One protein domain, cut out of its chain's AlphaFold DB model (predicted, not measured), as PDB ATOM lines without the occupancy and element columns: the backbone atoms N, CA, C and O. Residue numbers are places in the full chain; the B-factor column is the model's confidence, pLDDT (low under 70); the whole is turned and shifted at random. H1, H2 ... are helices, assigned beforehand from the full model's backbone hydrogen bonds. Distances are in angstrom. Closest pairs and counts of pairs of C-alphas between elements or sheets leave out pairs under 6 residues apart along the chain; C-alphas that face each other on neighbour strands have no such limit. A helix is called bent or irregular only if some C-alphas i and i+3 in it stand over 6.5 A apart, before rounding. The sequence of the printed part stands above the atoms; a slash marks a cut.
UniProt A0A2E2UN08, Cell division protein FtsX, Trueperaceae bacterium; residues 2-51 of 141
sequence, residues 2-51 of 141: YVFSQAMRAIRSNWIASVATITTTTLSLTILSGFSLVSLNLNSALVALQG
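Overview. This is residues 2 to 51 of the 141 residues of the protein "Cell division protein FtsX" of Trueperaceae bacterium (UniProt A0A2E2UN08). What is the shape? It is an L: short H1 meets long H2 at a corner, and H2 bends near its far end. What builds it? The printed part has 50 residues with two named helices, H1 then H2, and is all helix. It is extended, with a radius of gyration of the C-alphas of 19.2 A and spans of 59 by 21 by 10 A.

Along the chain. Where is H1? H1, residues 2 to 13, begins at C-alpha 2 (150.609, 205.394, 149.311) and is 16.6 A long. Is H2 straight? H2, residues 15 to 50, was assigned as one helix by its hydrogen bonds, but is bent: C-alphas 40 and 43 are 6.9 A apart. Arm H2a, residues 15 to 40, is 36.4 A long; arm H2b, residues 43 to 50, ends at C-alpha 50 (171.921, 260.474, 150.853).

Arrangement. How does H1 stand to H2a? They are close but not clearly touching, about perpendicular at 83 degrees; their closest C-alphas, of Ile 11 and Ser 18, are 5.9 A apart. And H2b? It stands at a steep tilt of 52 degrees to H2a, apart from H1. Are the backbones helical? In H1, H2a and H2b every O i to N i+4 pair is within hydrogen-bond range.

Size, cuts and confidence. How large is it? The two C-alphas farthest apart, of Tyr 2 and Gly 51, are 60.3 A apart. Is it unbroken and confident? The printed part has no cut, and the link from H1 to H2 is tight. Residues 43 to 51 have pLDDT under 70.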
ATOM      1  N   TYR A   2     152.052 205.250 149.613       74.00
ATOM      2  CA  TYR A   2     150.609 205.394 149.311       74.00
ATOM      3  C   TYR A   2     149.954 206.721 149.735       74.00
ATOM      4  O   TYR A   2     149.022 207.187 149.088       74.00
ATOM      5  N   VAL A   3     150.441 207.349 150.805       80.38
ATOM      6  CA  VAL A   3     149.828 208.578 151.339       80.38
ATOM      7  C   VAL A   3     150.041 209.769 150.396       80.38
ATOM      8  O   VAL A   3     149.128 210.556 150.172       80.38
ATOM      9  N   PHE A   4     151.214 209.856 149.759       80.44
ATOM     10  CA  PHE A   4     151.530 210.905 148.781       80.44
ATOM     11  C   PHE A   4     150.662 210.811 147.522       80.44
ATOM     12  O   PHE A   4     150.155 211.825 147.044       80.44
ATOM     13  N   SER A   5     150.450 209.601 146.998       77.69
ATOM     14  CA  SER A   5     149.612 209.417 145.810       77.69
ATOM     15  C   SER A   5     148.136 209.697 146.103       77.69
ATOM     16  O   SER A   5     147.456 210.278 145.258       77.69
ATOM     17  N   GLN A   6     147.646 209.370 147.304       77.25
ATOM     18  CA  GLN A   6     146.295 209.741 147.741       77.25
ATOM     19  C   GLN A   6     146.135 211.252 147.946       77.25
ATOM     20  O   GLN A   6     145.144 211.813 147.480       77.25
ATOM     21  N   ALA A   7     147.120 211.925 148.547       76.31
ATOM     22  CA  ALA A   7     147.113 213.380 148.705       76.31
ATOM     23  C   ALA A   7     147.073 214.099 147.344       76.31
ATOM     24  O   ALA A   7     146.245 214.983 147.127       76.31
ATOM     25  N   MET A   8     147.889 213.657 146.382       78.81
ATOM     26  CA  MET A   8     147.897 214.206 145.021       78.81
ATOM     27  C   MET A   8     146.555 213.991 144.301       78.81
ATOM     28  O   MET A   8     146.079 214.864 143.574       78.81
ATOM     29  N   ARG A   9     145.909 212.840 144.527       77.12
ATOM     30  CA  ARG A   9     144.595 212.521 143.951       77.12
ATOM     31  C   ARG A   9     143.480 213.378 144.558       77.12
ATOM     32  O   ARG A   9     142.605 213.816 143.817       77.12
ATOM     33  N   ALA A  10     143.545 213.660 145.860       71.50
ATOM     34  CA  ALA A  10     142.608 214.541 146.558       71.50
ATOM     35  C   ALA A  10     142.725 216.005 146.090       71.50
ATOM     36  O   ALA A  10     141.713 216.635 145.789       71.50
ATOM     37  N   ILE A  11     143.954 216.509 145.922       77.44
ATOM     38  CA  ILE A  11     144.225 217.848 145.362       77.44
ATOM     39  C   ILE A  11     143.630 217.978 143.957       77.44
ATOM     40  O   ILE A  11     142.992 218.972 143.620       77.44
ATOM     41  N   ARG A  12     143.801 216.942 143.130       75.19
ATOM     42  CA  ARG A  12     143.316 216.930 141.747       75.19
ATOM     43  C   ARG A  12     141.793 216.775 141.644       75.19
ATOM     44  O   ARG A  12     141.207 217.272 140.690       75.19
ATOM     45  N   SER A  13     141.149 216.121 142.616       80.31
ATOM     46  CA  SER A  13     139.683 216.016 142.689       80.31
ATOM     47  C   SER A  13     139.031 217.346 143.079       80.31
ATOM     48  O   SER A  13     137.968 217.665 142.559       80.31
ATOM     49  N   ASN A  14     139.683 218.134 143.938       83.50
ATOM     50  CA  ASN A  14     139.234 219.463 144.358       83.50
ATOM     51  C   ASN A  14     140.186 220.548 143.837       83.50
ATOM     52  O   ASN A  14     140.700 221.373 144.599       83.50
ATOM     53  N   TRP A  15     140.444 220.529 142.527       80.00
ATOM     54  CA  TRP A  15     141.470 221.368 141.905       80.00
ATOM     55  C   TRP A  15     141.188 222.870 142.067       80.00
ATOM     56  O   TRP A  15     142.109 223.622 142.364       80.00
ATOM     57  N   ILE A  16     139.923 223.296 141.969       86.50
ATOM     58  CA  ILE A  16     139.521 224.706 142.128       86.50
ATOM     59  C   ILE A  16     139.846 225.204 143.541       86.50
ATOM     60  O   ILE A  16     140.517 226.221 143.700       86.50
ATOM     61  N   ALA A  17     139.413 224.467 144.568       86.56
ATOM     62  CA  ALA A  17     139.663 224.825 145.962       86.56
ATOM     63  C   ALA A  17     141.163 224.789 146.291       86.56
ATOM     64  O   ALA A  17     141.679 225.717 146.906       86.56
ATOM     65  N   SER A  18     141.879 223.768 145.811       86.38
ATOM     66  CA  SER A  18     143.322 223.631 146.035       86.38
ATOM     67  C   SER A  18     144.112 224.784 145.412       86.38
ATOM     68  O   SER A  18     144.981 225.354 146.068       86.38
ATOM     69  N   VAL A  19     143.791 225.171 144.171       88.19
ATOM     70  CA  VAL A  19     144.426 226.317 143.500       88.19
ATOM     71  C   VAL A  19     144.093 227.618 144.224       88.19
ATOM     72  O   VAL A  19     144.989 228.425 144.448       88.19
ATOM     73  N   ALA A  20     142.841 227.818 144.647       90.44
ATOM     74  CA  ALA A  20     142.456 229.009 145.401       90.44
ATOM     75  C   ALA A  20     143.245 229.138 146.717       90.44
ATOM     76  O   ALA A  20     143.762 230.215 147.020       90.44
ATOM     77  N   THR A  21     143.400 228.043 147.470       90.81
ATOM     78  CA  THR A  21     144.189 228.035 148.708       90.81
ATOM     79  C   THR A  21     145.668 228.303 148.439       90.81
ATOM     80  O   THR A  21     146.238 229.180 149.082       90.81
ATOM     81  N   ILE A  22     146.279 227.625 147.459       92.31
ATOM     82  CA  ILE A  22     147.694 227.831 147.104       92.31
ATOM     83  C   ILE A  22     147.939 229.282 146.690       92.31
ATOM     84  O   ILE A  22     148.877 229.905 147.187       92.31
ATOM     85  N   THR A  23     147.087 229.840 145.828       94.00
ATOM     86  CA  THR A  23     147.204 231.232 145.382       94.00
ATOM     87  C   THR A  23     147.070 232.191 146.555       94.00
ATOM     88  O   THR A  23     147.894 233.086 146.687       94.00
ATOM     89  N   THR A  24     146.096 231.980 147.446       94.81
ATOM     90  CA  THR A  24     145.881 232.857 148.610       94.81
ATOM     91  C   THR A  24     147.070 232.814 149.568       94.81
ATOM     92  O   THR A  24     147.577 233.858 149.967       94.81
ATOM     93  N   THR A  25     147.574 231.620 149.894       94.88
ATOM     94  CA  THR A  25     148.767 231.465 150.742       94.88
ATOM     95  C   THR A  25     150.003 232.075 150.087       94.88
ATOM     96  O   THR A  25     150.770 232.762 150.757       94.88
ATOM     97  N   THR A  26     150.175 231.879 148.778       96.81
ATOM     98  CA  THR A  26     151.276 232.485 148.017       96.81
ATOM     99  C   THR A  26     151.180 234.003 148.054       96.81
ATOM    100  O   THR A  26     152.174 234.654 148.333       96.81
ATOM    101  N   LEU A  27     149.990 234.575 147.854       96.69
ATOM    102  CA  LEU A  27     149.781 236.021 147.901       96.69
ATOM    103  C   LEU A  27     150.156 236.594 149.272       96.69
ATOM    104  O   LEU A  27     150.892 237.575 149.344       96.69
ATOM    105  N   SER A  28     149.720 235.942 150.353       96.62
ATOM    106  CA  SER A  28     150.068 236.339 151.721       96.62
ATOM    107  C   SER A  28     151.576 236.301 151.970       96.62
ATOM    108  O   SER A  28     152.133 237.246 152.528       96.62
ATOM    109  N   LEU A  29     152.257 235.239 151.525       96.62
ATOM    110  CA  LEU A  29     153.711 235.118 151.654       96.62
ATOM    111  C   LEU A  29     154.455 236.124 150.773       96.62
ATOM    112  O   LEU A  29     155.460 236.670 151.210       96.62
ATOM    113  N   THR A  30     153.959 236.415 149.570       96.81
ATOM    114  CA  THR A  30     154.531 237.428 148.675       96.81
ATOM    115  C   THR A  30     154.442 238.815 149.294       96.81
ATOM    116  O   THR A  30     155.427 239.544 149.273       96.81
ATOM    117  N   ILE A  31     153.298 239.175 149.883       96.88
ATOM    118  CA  ILE A  31     153.140 240.459 150.578       96.88
ATOM    119  C   ILE A  31     154.112 240.537 151.761       96.88
ATOM    120  O   ILE A  31     154.833 241.524 151.894       96.88
ATOM    121  N   LEU A  32     154.188 239.478 152.578       96.69
ATOM    122  CA  LEU A  32     155.120 239.410 153.705       96.69
ATOM    123  C   LEU A  32     156.581 239.516 153.247       96.69
ATOM    124  O   LEU A  32     157.352 240.288 153.811       96.69
ATOM    125  N   SER A  33     156.957 238.770 152.209       95.25
ATOM    126  CA  SER A  33     158.304 238.778 151.639       95.25
ATOM    127  C   SER A  33     158.646 240.134 151.036       95.25
ATOM    128  O   SER A  33     159.750 240.620 151.249       95.25
ATOM    129  N   GLY A  34     157.722 240.758 150.304       95.12
ATOM    130  CA  GLY A  34     157.913 242.085 149.728       95.12
ATOM    131  C   GLY A  34     158.124 243.135 150.814       95.12
ATOM    132  O   GLY A  34     159.091 243.890 150.756       95.12
ATOM    133  N   PHE A  35     157.287 243.126 151.853       94.75
ATOM    134  CA  PHE A  35     157.456 244.014 153.002       94.75
ATOM    135  C   PHE A  35     158.785 243.773 153.726       94.75
ATOM    136  O   PHE A  35     159.492 244.723 154.048       94.75
ATOM    137  N   SER A  36     159.156 242.510 153.945       93.31
ATOM    138  CA  SER A  36     160.415 242.155 154.600       93.31
ATOM    139  C   SER A  36     161.626 242.593 153.771       93.31
ATOM    140  O   SER A  36     162.547 243.190 154.319       93.31
ATOM    141  N   LEU A  37     161.592 242.403 152.447       92.69
ATOM    142  CA  LEU A  37     162.622 242.905 151.539       92.69
ATOM    143  C   LEU A  37     162.740 244.425 151.626       92.69
ATOM    144  O   LEU A  37     163.840 244.917 151.847       92.69
ATOM    145  N   VAL A  38     161.636 245.167 151.513       88.50
ATOM    146  CA  VAL A  38     161.668 246.634 151.626       88.50
ATOM    147  C   VAL A  38     162.198 247.061 152.993       88.50
ATOM    148  O   VAL A  38     163.078 247.908 153.057       88.50
ATOM    149  N   SER A  39     161.729 246.451 154.083       88.44
ATOM    150  CA  SER A  39     162.138 246.813 155.442       88.44
ATOM    151  C   SER A  39     163.620 246.541 155.708       88.44
ATOM    152  O   SER A  39     164.269 247.359 156.354       88.44
ATOM    153  N   LEU A  40     164.159 245.418 155.224       86.44
ATOM    154  CA  LEU A  40     165.576 245.074 155.385       86.44
ATOM    155  C   LEU A  40     166.477 245.919 154.477       86.44
ATOM    156  O   LEU A  40     167.583 246.276 154.869       86.44
ATOM    157  N   ASN A  41     165.997 246.260 153.279       86.56
ATOM    158  CA  ASN A  41     166.743 247.069 152.314       86.56
ATOM    159  C   ASN A  41     166.528 248.575 152.500       86.56
ATOM    160  O   ASN A  41     167.155 249.358 151.794       86.56
ATOM    161  N   LEU A  42     165.680 248.996 153.444       80.19
ATOM    162  CA  LEU A  42     165.384 250.409 153.674       80.19
ATOM    163  C   LEU A  42     166.653 251.186 154.023       80.19
ATOM    164  O   LEU A  42     166.847 252.285 153.522       80.19
ATOM    165  N   ASN A  43     167.546 250.586 154.815       68.81
ATOM    166  CA  ASN A  43     168.831 251.193 155.144       68.81
ATOM    167  C   ASN A  43     169.684 251.427 153.887       68.81
ATOM    168  O   ASN A  43     170.164 252.530 153.667       68.81
ATOM    169  N   SER A  44     169.805 250.423 153.015       69.56
ATOM    170  CA  SER A  44     170.551 250.545 151.756       69.56
ATOM    171  C   SER A  44     169.910 251.544 150.786       69.56
ATOM    172  O   SER A  44     170.615 252.267 150.092       69.56
ATOM    173  N   ALA A  45     168.577 251.617 150.750       68.12
ATOM    174  CA  ALA A  45     167.853 252.589 149.938       68.12
ATOM    175  C   ALA A  45     168.052 254.027 150.445       68.12
ATOM    176  O   ALA A  45     168.170 254.940 149.636       68.12
ATOM    177  N   LEU A  46     168.126 254.229 151.764       60.62
ATOM    178  CA  LEU A  46     168.445 255.527 152.365       60.62
ATOM    179  C   LEU A  46     169.896 255.940 152.082       60.62
ATOM    180  O   LEU A  46     170.131 257.085 151.709       60.62
ATOM    181  N   VAL A  47     170.841 255.000 152.176       58.41
ATOM    182  CA  VAL A  47     172.259 255.226 151.842       58.41
ATOM    183  C   VAL A  47     172.429 255.605 150.365       58.41
ATOM    184  O   VAL A  47     173.126 256.566 150.055       58.41
ATOM    185  N   ALA A  48     171.715 254.937 149.452       59.12
ATOM    186  CA  ALA A  48     171.729 255.276 148.028       59.12
ATOM    187  C   ALA A  48     171.143 256.668 147.713       59.12
ATOM    188  O   ALA A  48     171.455 257.236 146.669       59.12
ATOM    189  N   LEU A  49     170.290 257.211 148.588       55.09
ATOM    190  CA  LEU A  49     169.651 258.517 148.407       55.09
ATOM    191  C   LEU A  49     170.417 259.673 149.064       55.09
ATOM    192  O   LEU A  49     170.236 260.808 148.636       55.09
ATOM    193  N   GLN A  50     171.241 259.417 150.086       50.59
ATOM    194  CA  GLN A  50     171.921 260.474 150.853       50.59
ATOM    195  C   GLN A  50     173.316 260.856 150.350       50.59
ATOM    196  O   GLN A  50     173.909 261.773 150.902       50.59
ATOM    197  N   GLY A  51     173.812 260.234 149.278       55.66
ATOM    198  CA  GLY A  51     175.145 260.528 148.759       55.66
ATOM    199  C   GLY A  51     176.217 259.932 149.671       55.66
ATOM    200  O   GLY A  51     176.494 260.423 150.759       55.66
TER     201      GLY A  51